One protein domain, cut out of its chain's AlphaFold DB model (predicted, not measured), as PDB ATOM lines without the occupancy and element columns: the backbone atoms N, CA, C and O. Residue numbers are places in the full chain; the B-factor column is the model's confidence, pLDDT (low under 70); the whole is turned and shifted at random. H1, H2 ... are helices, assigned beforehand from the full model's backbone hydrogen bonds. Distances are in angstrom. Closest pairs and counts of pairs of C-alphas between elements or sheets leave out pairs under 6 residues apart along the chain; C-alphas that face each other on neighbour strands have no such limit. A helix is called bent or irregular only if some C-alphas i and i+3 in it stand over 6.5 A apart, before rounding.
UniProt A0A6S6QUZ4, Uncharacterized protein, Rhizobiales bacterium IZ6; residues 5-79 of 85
ATOM      1  N   PRO A   5      16.065   0.005 -34.440       94.88
ATOM      2  CA  PRO A   5      16.392  -0.031 -35.865       94.88
ATOM      3  C   PRO A   5      17.306   1.113 -36.313       94.88
ATOM      4  O   PRO A   5      18.200   0.887 -37.127       94.88
ATOM      5  N   ILE A   6      17.125   2.325 -35.769       94.81
ATOM      6  CA  ILE A   6      17.946   3.488 -36.141       94.81
ATOM      7  C   ILE A   6      19.400   3.266 -35.719       94.81
ATOM      8  O   ILE A   6      20.321   3.477 -36.503       94.81
ATOM      9  N   ILE A   7      19.599   2.776 -34.494       95.44
ATOM     10  CA  ILE A   7      20.929   2.475 -33.955       95.44
ATOM     11  C   ILE A   7      21.599   1.381 -34.796       95.44
ATOM     12  O   ILE A   7      22.748   1.540 -35.204       95.44
ATOM     13  N   PHE A   8      20.873   0.299 -35.096       96.06
ATOM     14  CA  PHE A   8      21.394  -0.819 -35.882       96.06
ATOM     15  C   PHE A   8      21.812  -0.392 -37.291       96.06
ATOM     16  O   PHE A   8      22.892  -0.761 -37.743       96.06
ATOM     17  N   ARG A   9      21.006   0.430 -37.974       96.62
ATOM     18  CA  ARG A   9      21.356   0.967 -39.296       96.62
ATOM     19  C   ARG A   9      22.691   1.712 -39.272       96.62
ATOM     20  O   ARG A   9      23.516   1.493 -40.155       96.62
ATOM     21  N   TYR A  10      22.898   2.585 -38.287       97.75
ATOM     22  CA  TYR A  10      24.151   3.329 -38.177       97.75
ATOM     23  C   TYR A  10      25.326   2.434 -37.785       97.75
ATOM     24  O   TYR A  10      26.412   2.617 -38.328       97.75
ATOM     25  N   ASP A  11      25.121   1.418 -36.940       97.38
ATOM     26  CA  ASP A  11      26.177   0.443 -36.640       97.38
ATOM     27  C   ASP A  11      26.577  -0.365 -37.885       97.38
ATOM     28  O   ASP A  11      27.763  -0.584 -38.105       97.38
ATOM     29  N   GLN A  12      25.629  -0.719 -38.764       97.75
ATOM     30  CA  GLN A  12      25.937  -1.401 -40.029       97.75
ATOM     31  C   GLN A  12      26.834  -0.566 -40.954       97.75
ATOM     32  O   GLN A  12      27.730  -1.116 -41.590       97.75
ATOM     33  N   MET A  13      26.666   0.761 -40.990       97.88
ATOM     34  CA  MET A  13      27.568   1.652 -41.743       97.88
ATOM     35  C   MET A  13      28.990   1.681 -41.160       97.88
ATOM     36  O   MET A  13      29.942   2.041 -41.850       97.88
ATOM     37  N   LEU A  14      29.138   1.312 -39.887       97.69
ATOM     38  CA  LEU A  14      30.382   1.370 -39.124       97.69
ATOM     39  C   LEU A  14      30.941  -0.021 -38.783       97.69
ATOM     40  O   LEU A  14      31.960  -0.103 -38.104       97.69
ATOM     41  N   ILE A  15      30.328  -1.106 -39.273       96.38
ATOM     42  CA  ILE A  15      30.556  -2.493 -38.827       96.38
ATOM     43  C   ILE A  15      32.014  -2.959 -38.942       96.38
ATOM     44  O   ILE A  15      32.461  -3.788 -38.148       96.38
ATOM     45  N   SER A  16      32.768  -2.400 -39.892       97.06
ATOM     46  CA  SER A  16      34.189  -2.683 -40.121       97.06
ATOM     47  C   SER A  16      35.145  -1.928 -39.188       97.06
ATOM     48  O   SER A  16      36.339  -2.220 -39.182       97.06
ATOM     49  N   HIS A  17      34.652  -0.969 -38.402       97.12
ATOM     50  CA  HIS A  17      35.460  -0.145 -37.504       97.12
ATOM     51  C   HIS A  17      35.387  -0.676 -36.072       97.12
ATOM     52  O   HIS A  17      34.311  -1.085 -35.635       97.12
ATOM     53  N   PRO A  18      36.481  -0.657 -35.298       97.56
ATOM     54  CA  PRO A  18      36.430  -1.055 -33.898       97.56
ATOM     55  C   PRO A  18      35.568  -0.085 -33.076       97.56
ATOM     56  O   PRO A  18      35.297   1.042 -33.484       97.56
ATOM     57  N   ILE A  19      35.146  -0.521 -31.892       97.44
ATOM     58  CA  ILE A  19      34.414   0.312 -30.933       97.44
ATOM     59  C   ILE A  19      35.440   0.933 -29.981       97.44
ATOM     60  O   ILE A  19      35.907   0.264 -29.061       97.44
ATOM     61  N   VAL A  20      35.823   2.194 -30.208       97.75
ATOM     62  CA  VAL A  20      36.893   2.859 -29.440       97.75
ATOM     63  C   VAL A  20      36.480   4.277 -29.069       97.75
ATOM     64  O   VAL A  20      35.999   5.027 -29.909       97.75
ATOM     65  N   CYS A  21      36.694   4.672 -27.814       97.38
ATOM     66  CA  CYS A  21      36.477   6.050 -27.384       97.38
ATOM     67  C   CYS A  21      37.688   6.927 -27.743       97.38
ATOM     68  O   CYS A  21      38.674   6.955 -27.014       97.38
ATOM     69  N   GLU A  22      37.600   7.656 -28.858       96.50
ATOM     70  CA  GLU A  22      38.580   8.678 -29.275       96.50
ATOM     71  C   GLU A  22      37.978  10.102 -29.176       96.50
ATOM     72  O   GLU A  22      37.472  10.627 -30.168       96.50
ATOM     73  N   PRO A  23      37.950  10.722 -27.980       92.62
ATOM     74  CA  PRO A  23      37.163  11.934 -27.723       92.62
ATOM     75  C   PRO A  23      37.673  13.204 -28.423       92.62
ATOM     76  O   PRO A  23      36.913  14.162 -28.531       92.62
ATOM     77  N   ASP A  24      38.915  13.222 -28.909       93.81
ATOM     78  CA  ASP A  24      39.497  14.337 -29.662       93.81
ATOM     79  C   ASP A  24      40.077  13.810 -30.990       93.81
ATOM     80  O   ASP A  24      40.931  12.919 -30.956       93.81
ATOM     81  N   PRO A  25      39.587  14.260 -32.163       90.25
ATOM     82  CA  PRO A  25      38.537  15.269 -32.370       90.25
ATOM     83  C   PRO A  25      37.098  14.745 -32.206       90.25
ATOM     84  O   PRO A  25      36.153  15.465 -32.522       90.25
ATOM     85  N   GLY A  26      36.889  13.484 -31.802       94.94
ATOM     86  CA  GLY A  26      35.545  12.923 -31.578       94.94
ATOM     87  C   GLY A  26      34.732  12.652 -32.850       94.94
ATOM     88  O   GLY A  26      33.529  12.417 -32.790       94.94
ATOM     89  N   THR A  27      35.364  12.698 -34.026       97.25
ATOM     90  CA  THR A  27      34.692  12.557 -35.336       97.25
ATOM     91  C   THR A  27      35.167  11.345 -36.138       97.25
ATOM     92  O   THR A  27      34.784  11.173 -37.301       97.25
ATOM     93  N   SER A  28      36.019  10.499 -35.554       97.50
ATOM     94  CA  SER A  28      36.479   9.264 -36.187       97.50
ATOM     95  C   SER A  28      35.354   8.225 -36.243       97.50
ATOM     96  O   SER A  28      34.477   8.185 -35.381       97.50
ATOM     97  N   LEU A  29      35.367   7.362 -37.263       97.69
ATOM     98  CA  LEU A  29      34.364   6.299 -37.408       97.69
ATOM     99  C   LEU A  29      34.353   5.317 -36.212       97.69
ATOM    100  O   LEU A  29      33.256   4.990 -35.752       97.69
ATOM    101  N   PRO A  30      35.510   4.918 -35.637       98.00
ATOM    102  CA  PRO A  30      35.538   4.159 -34.386       98.00
ATOM    103  C   PRO A  30      34.862   4.869 -33.203       98.00
ATOM    104  O   PRO A  30      34.103   4.234 -32.464       98.00
ATOM    105  N   HIS A  31      35.068   6.185 -33.050       98.31
ATOM    106  CA  HIS A  31      34.427   6.963 -31.985       98.31
ATOM    107  C   HIS A  31      32.914   7.044 -32.159       98.31
ATOM    108  O   HIS A  31      32.174   6.821 -31.202       98.31
ATOM    109  N   LEU A  32      32.429   7.285 -33.381       98.19
ATOM    110  CA  LEU A  32      30.988   7.284 -33.651       98.19
ATOM    111  C   LEU A  32      30.353   5.931 -33.313       98.19
ATOM    112  O   LEU A  32      29.261   5.885 -32.746       98.19
ATOM    113  N   ARG A  33      31.053   4.830 -33.611       98.06
ATOM    114  CA  ARG A  33      30.587   3.486 -33.267       98.06
ATOM    115  C   ARG A  33      30.525   3.275 -31.751       98.06
ATOM    116  O   ARG A  33      29.545   2.732 -31.245       98.06
ATOM    117  N   TRP A  34      31.515   3.775 -31.009       98.06
ATOM    118  CA  TRP A  34      31.468   3.820 -29.544       98.06
ATOM    119  C   TRP A  34      30.295   4.658 -29.019       98.06
ATOM    120  O   TRP A  34      29.586   4.208 -28.116       98.06
ATOM    121  N   MET A  35      30.015   5.823 -29.610       97.62
ATOM    122  CA  MET A  35      28.867   6.650 -29.222       97.62
ATOM    123  C   MET A  35      27.532   5.921 -29.436       97.62
ATOM    124  O   MET A  35      26.676   5.958 -28.550       97.62
ATOM    125  N   LEU A  36      27.356   5.218 -30.566       97.19
ATOM    126  CA  LEU A  36      26.172   4.381 -30.821       97.19
ATOM    127  C   LEU A  36      26.010   3.287 -29.762       97.19
ATOM    128  O   LEU A  36      24.897   3.064 -29.286       97.19
ATOM    129  N   GLN A  37      27.108   2.649 -29.350       96.75
ATOM    130  CA  GLN A  37      27.081   1.644 -28.289       96.75
ATOM    131  C   GLN A  37      26.588   2.238 -26.958       96.75
ATOM    132  O   GLN A  37      25.781   1.608 -26.278       96.75
ATOM    133  N   GLN A  38      27.001   3.461 -26.603       96.56
ATOM    134  CA  GLN A  38      26.515   4.120 -25.382       96.56
ATOM    135  C   GLN A  38      25.014   4.440 -25.440       96.56
ATOM    136  O   GLN A  38      24.327   4.334 -24.422       96.56
ATOM    137  N   ILE A  39      24.496   4.807 -26.620       95.75
ATOM    138  CA  ILE A  39      23.053   4.989 -26.833       95.75
ATOM    139  C   ILE A  39      22.330   3.647 -26.656       95.75
ATOM    140  O   ILE A  39      21.339   3.590 -25.931       95.75
ATOM    141  N   TYR A  40      22.838   2.574 -27.271       94.56
ATOM    142  CA  TYR A  40      22.253   1.232 -27.188       94.56
ATOM    143  C   TYR A  40      22.202   0.691 -25.754       94.56
ATOM    144  O   TYR A  40      21.178   0.161 -25.332       94.56
ATOM    145  N   MET A  41      23.282   0.871 -24.988       93.50
ATOM    146  CA  MET A  41      23.366   0.443 -23.586       93.50
ATOM    147  C   MET A  41      22.469   1.263 -22.643       93.50
ATOM    148  O   MET A  41      22.314   0.904 -21.481       93.50
ATOM    149  N   GLY A  42      21.883   2.372 -23.110       89.25
ATOM    150  CA  GLY A  42      20.991   3.197 -22.296       89.25
ATOM    151  C   GLY A  42      21.693   3.954 -21.164       89.25
ATOM    152  O   GLY A  42      21.026   4.446 -20.260       89.25
ATOM    153  N   HIS A  43      23.022   4.103 -21.216       87.00
ATOM    154  CA  HIS A  43      23.816   4.796 -20.188       87.00
ATOM    155  C   HIS A  43      23.602   6.319 -20.147       87.00
ATOM    156  O   HIS A  43      24.168   7.014 -19.302       87.00
ATOM    157  N   LEU A  44      22.831   6.868 -21.087       91.06
ATOM    158  CA  LEU A  44      22.657   8.304 -21.281       91.06
ATOM    159  C   LEU A  44      21.189   8.704 -21.073       91.06
ATOM    160  O   LEU A  44      20.304   7.985 -21.540       91.06
ATOM    161  N   PRO A  45      20.912   9.876 -20.477       93.94
ATOM    162  CA  PRO A  45      19.584  10.486 -20.507       93.94
ATOM    163  C   PRO A  45      19.046  10.632 -21.938       93.94
ATOM    164  O   PRO A  45      19.815  10.798 -22.888       93.94
ATOM    165  N   PHE A  46      17.723  10.575 -22.108       90.69
ATOM    166  CA  PHE A  46      17.097  10.527 -23.436       90.69
ATOM    167  C   PHE A  46      17.407  11.755 -24.312       90.69
ATOM    168  O   PHE A  46      17.686  11.598 -25.500       90.69
ATOM    169  N   ASP A  47      17.453  12.958 -23.736       92.50
ATOM    170  CA  ASP A  47      17.846  14.192 -24.436       92.50
ATOM    171  C   ASP A  47      19.288  14.115 -24.971       92.50
ATOM    172  O   ASP A  47      19.608  14.600 -26.061       92.50
ATOM    173  N   LYS A  48      20.179  13.468 -24.214       94.38
ATOM    174  CA  LYS A  48      21.575  13.273 -24.598       94.38
ATOM    175  C   LYS A  48      21.697  12.224 -25.697       94.38
ATOM    176  O   LYS A  48      22.461  12.444 -26.635       94.38
ATOM    177  N   GLN A  49      20.909  11.147 -25.637       95.06
ATOM    178  CA  GLN A  49      20.830  10.157 -26.718       95.06
ATOM    179  C   GLN A  49      20.413  10.811 -28.042       95.06
ATOM    180  O   GLN A  49      21.059  10.585 -29.060       95.06
ATOM    181  N   GLN A  50      19.379  11.661 -28.025       92.94
ATOM    182  CA  GLN A  50      18.905  12.373 -29.218       92.94
ATOM    183  C   GLN A  50      19.980  13.289 -29.815       92.94
ATOM    184  O   GLN A  50      20.216  13.259 -31.024       92.94
ATOM    185  N   ARG A  51      20.680  14.065 -28.976       95.81
ATOM    186  CA  ARG A  51      21.779  14.933 -29.429       95.81
ATOM    187  C   ARG A  51      22.933  14.140 -30.037       95.81
ATOM    188  O   ARG A  51      23.446  14.522 -31.084       95.81
ATOM    189  N   TRP A  52      23.331  13.040 -29.397       97.06
ATOM    190  CA  TRP A  52      24.397  12.177 -29.909       97.06
ATOM    191  C   TRP A  52      24.011  11.534 -31.236       97.06
ATOM    192  O   TRP A  52      24.818  11.527 -32.159       97.06
ATOM    193  N   LEU A  53      22.770  11.063 -31.363       96.12
ATOM    194  CA  LEU A  53      22.266  10.483 -32.603       96.12
ATOM    195  C   LEU A  53      22.322  11.482 -33.767       96.12
ATOM    196  O   LEU A  53      22.822  11.140 -34.835       96.12
ATOM    197  N   GLY A  54      21.870  12.722 -33.545       96.12
ATOM    198  CA  GLY A  54      21.943  13.782 -34.555       96.12
ATOM    199  C   GLY A  54      23.381  14.139 -34.943       96.12
ATOM    200  O   GLY A  54      23.673  14.322 -36.123       96.12
ATOM    201  N   PHE A  55      24.303  14.169 -33.973       98.00
ATOM    202  CA  PHE A  55      25.730  14.363 -34.244       98.00
ATOM    203  C   PHE A  55      26.302  13.238 -35.118       98.00
ATOM    204  O   PHE A  55      26.897  13.519 -36.155       98.00
ATOM    205  N   ILE A  56      26.070  11.972 -34.747       98.06
ATOM    206  CA  ILE A  56      26.524  10.802 -35.513       98.06
ATOM    207  C   ILE A  56      25.993  10.875 -36.946       98.06
ATOM    208  O   ILE A  56      26.777  10.805 -37.890       98.06
ATOM    209  N   GLN A  57      24.688  11.096 -37.114       97.69
ATOM    210  CA  GLN A  57      24.048  11.233 -38.420       97.69
ATOM    211  C   GLN A  57      24.696  12.343 -39.264       97.69
ATOM    212  O   GLN A  57      25.016  12.120 -40.432       97.69
ATOM    213  N   GLY A  58      24.951  13.513 -38.669       98.12
ATOM    214  CA  GLY A  58      25.628  14.624 -39.337       98.12
ATOM    215  C   GLY A  58      27.035  14.266 -39.823       98.12
ATOM    216  O   GLY A  58      27.385  14.577 -40.961       98.12
ATOM    217  N   ILE A  59      27.826  13.559 -39.010       98.38
ATOM    218  CA  ILE A  59      29.177  13.137 -39.406       98.38
ATOM    219  C   ILE A  59      29.139  12.039 -40.478       98.38
ATOM    220  O   ILE A  59      29.941  12.086 -41.411       98.38
ATOM    221  N   LEU A  60      28.210  11.079 -40.400       98.38
ATOM    222  CA  LEU A  60      28.034  10.056 -41.442       98.38
ATOM    223  C   LEU A  60      27.709  10.696 -42.801       98.38
ATOM    224  O   LEU A  60      28.283  10.303 -43.818       98.38
ATOM    225  N   ILE A  61      26.850  11.721 -42.810       98.56
ATOM    226  CA  ILE A  61      26.534  12.514 -44.006       98.56
ATOM    227  C   ILE A  61      27.773  13.269 -44.498       98.56
ATOM    228  O   ILE A  61      28.116  13.181 -45.675       98.56
ATOM    229  N   ALA A  62      28.485  13.968 -43.608       98.38
ATOM    230  CA  ALA A  62      29.680  14.733 -43.967       98.38
ATOM    231  C   ALA A  62      30.817  13.855 -44.526       98.38
ATOM    232  O   ALA A  62      31.611  14.318 -45.341       98.38
ATOM    233  N   LYS A  63      30.886  12.583 -44.115       97.31
ATOM    234  CA  LYS A  63      31.841  11.586 -44.626       97.31
ATOM    235  C   LYS A  63      31.345  10.832 -45.867       97.31
ATOM    236  O   LYS A  63      32.056   9.959 -46.354       97.31
ATOM    237  N   GLY A  64      30.150  11.145 -46.376       97.75
ATOM    238  CA  GLY A  64      29.594  10.542 -47.590       97.75
ATOM    239  C   GLY A  64      29.067   9.111 -47.424       97.75
ATOM    240  O   GLY A  64      28.865   8.430 -48.425       97.75
ATOM    241  N   LEU A  65      28.833   8.643 -46.192       97.88
ATOM    242  CA  LEU A  65      28.284   7.302 -45.922       97.88
ATOM    243  C   LEU A  65      26.763   7.231 -46.129       97.88
ATOM    244  O   LEU A  65      26.203   6.156 -46.324       97.88
ATOM    245  N   THR A  66      26.087   8.376 -46.074       98.12
ATOM    246  CA  THR A  66      24.655   8.533 -46.347       98.12
ATOM    247  C   THR A  66      24.369   9.989 -46.742       98.12
ATOM    248  O   THR A  66      25.290  10.793 -46.879       98.12
ATOM    249  N   THR A  67      23.103  10.356 -46.942       98.25
ATOM    250  CA  THR A  67      22.692  11.720 -47.314       98.25
ATOM    251  C   THR A  67      21.476  12.181 -46.512       98.25
ATOM    252  O   THR A  67      20.703  11.360 -46.021       98.25
ATOM    253  N   VAL A  68      21.267  13.501 -46.406       96.44
ATOM    254  CA  VAL A  68      20.085  14.068 -45.723       96.44
ATOM    255  C   VAL A  68      18.766  13.498 -46.273       96.44
ATOM    256  O   VAL A  68      17.939  13.099 -45.453       96.44
ATOM    257  N   PRO A  69      18.528  13.412 -47.603       97.38
ATOM    258  CA  PRO A  69      17.288  12.837 -48.127       97.38
ATOM    259  C   PRO A  69      17.092  11.371 -47.730       97.38
ATOM    260  O   PRO A  69      16.036  11.033 -47.199       97.38
ATOM    261  N   VAL A  70      18.129  10.539 -47.897       97.19
ATOM    262  CA  VAL A  70      18.092   9.109 -47.539       97.19
ATOM    263  C   VAL A  70      17.740   8.934 -46.068       97.19
ATOM    264  O   VAL A  70      16.865   8.146 -45.717       97.19
ATOM    265  N   GLU A  71      18.390   9.702 -45.197       95.44
ATOM    266  CA  GLU A  71      18.143   9.600 -43.769       95.44
ATOM    267  C   GLU A  71      16.774  10.140 -43.364       95.44
ATOM    268  O   GLU A  71      16.097   9.530 -42.538       95.44
ATOM    269  N   ARG A  72      16.317  11.244 -43.962       91.88
ATOM    270  CA  ARG A  72      14.983  11.801 -43.700       91.88
ATOM    271  C   ARG A  72      13.874  10.838 -44.111       91.88
ATOM    272  O   ARG A  72      12.857  10.779 -43.429       91.88
ATOM    273  N   GLU A  73      14.024  10.147 -45.234       93.62
ATOM    274  CA  GLU A  73      13.042   9.168 -45.709       93.62
ATOM    275  C   GLU A  73      13.051   7.915 -44.841       93.62
ATOM    276  O   GLU A  73      11.996   7.481 -44.385       93.62
ATOM    277  N   TRP A  74      14.237   7.386 -44.539       94.06
ATOM    278  CA  TRP A  74      14.373   6.151 -43.778       94.06
ATOM    279  C   TRP A  74      13.965   6.309 -42.305       94.06
ATOM    280  O   TRP A  74      13.341   5.417 -41.739       94.06
ATOM    281  N   THR A  75      14.284   7.445 -41.671       91.31
ATOM    282  CA  THR A  75      13.978   7.676 -40.244       91.31
ATOM    283  C   THR A  75      12.535   8.117 -39.979       91.31
ATOM    284  O   THR A  75      12.065   7.998 -38.847       91.31
ATOM    285  N   ARG A  76      11.805   8.600 -40.996       88.81
ATOM    286  CA  ARG A  76      10.449   9.164 -40.851       88.81
ATOM    287  C   ARG A  76       9.451   8.239 -40.136       88.81
ATOM    288  O   ARG A  76       8.807   8.741 -39.210       88.81
ATOM    289  N   PRO A  77       9.350   6.934 -40.468       89.12
ATOM    290  CA  PRO A  77       8.418   6.022 -39.797       89.12
ATOM    291  C   PRO A  77       8.729   5.807 -38.312       89.12
ATOM    292  O   PRO A  77       7.895   5.314 -37.572       89.12
ATOM    293  N   TYR A  78       9.943   6.144 -37.871       85.12
ATOM    294  CA  TYR A  78      10.391   5.934 -36.497       85.12
ATOM    295  C   TYR A  78      10.302   7.197 -35.632       85.12
ATOM    296  O   TYR A  78      10.356   7.097 -34.407       85.12
ATOM    297  N   LEU A  79      10.229   8.379 -36.257       76.62
ATOM    298  CA  LEU A  79      10.320   9.673 -35.571       76.62
ATOM    299  C   LEU A  79       9.038  10.515 -35.648       76.62
ATOM    300  O   LEU A  79       8.811  11.313 -34.743       76.62
TER     301      LEU A  79
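This is residues 5 to 79 of the 85 residues of an uncharacterized protein of Rhizobiales bacterium IZ6 (UniProt A0A6S6QUZ4). Four helices stand round a four-cornered outline, with H2 and H4 at opposite corners and H1 and H3 between them. H1, H2 and H3 pack as an up-and-down triangle, H4 sits more loosely on the side away from H2, and the long loop of residues 15 to 28 swings round the outside of H2. The printed part has 75 residues and is all helix, with H1, H2, H3 and H4 in that order and no named strand. It is compact, with a radius of gyration of the C-alphas of 11.7 A and spans of 30 by 28 by 19 A.

Find C-alpha 5 at (16.392, -0.031, -35.865); from there H1 runs through residues 5 to 14, 14.4 A long. Next come H2, residues 29 to 40, 16.6 A, and H3, residues 46 to 62, 24.4 A, which ends at C-alpha 62 (29.680, 14.733, -43.967). H4, residues 68 to 79, 14.8 A, is irregular: C-alphas 74 and 77 are 7.2 A apart.

Look first at the helical hairpin of H1 and H2, which touch at a shallow tilt of 21 degrees, opposite ways; their closest C-alphas, of Leu 14 and Arg 33, are 6.2 A apart. H2 and H3 form another hairpin, where H3 touches H2 with residues 49 to 56 alone, closest at the C-alphas of Ile 39 and Gln 49, 5.6 A. H4 is close to but not clearly touching H1, with the closest C-alphas, of Ile 6 and Thr 75, 7.1 A apart. H2 and H4 are apart. Every O i to N i+4 pair is within hydrogen-bond range in H1, H2 and H3, and 6 of 8 in H4.

The two C-alphas farthest apart, those of Asp 24 and Pro 77, are 33.7 A from each other. The link from H1 to H2 is long; the other two are tight. The printed part has no cut, and no printed residue is under 70 in pLDDT.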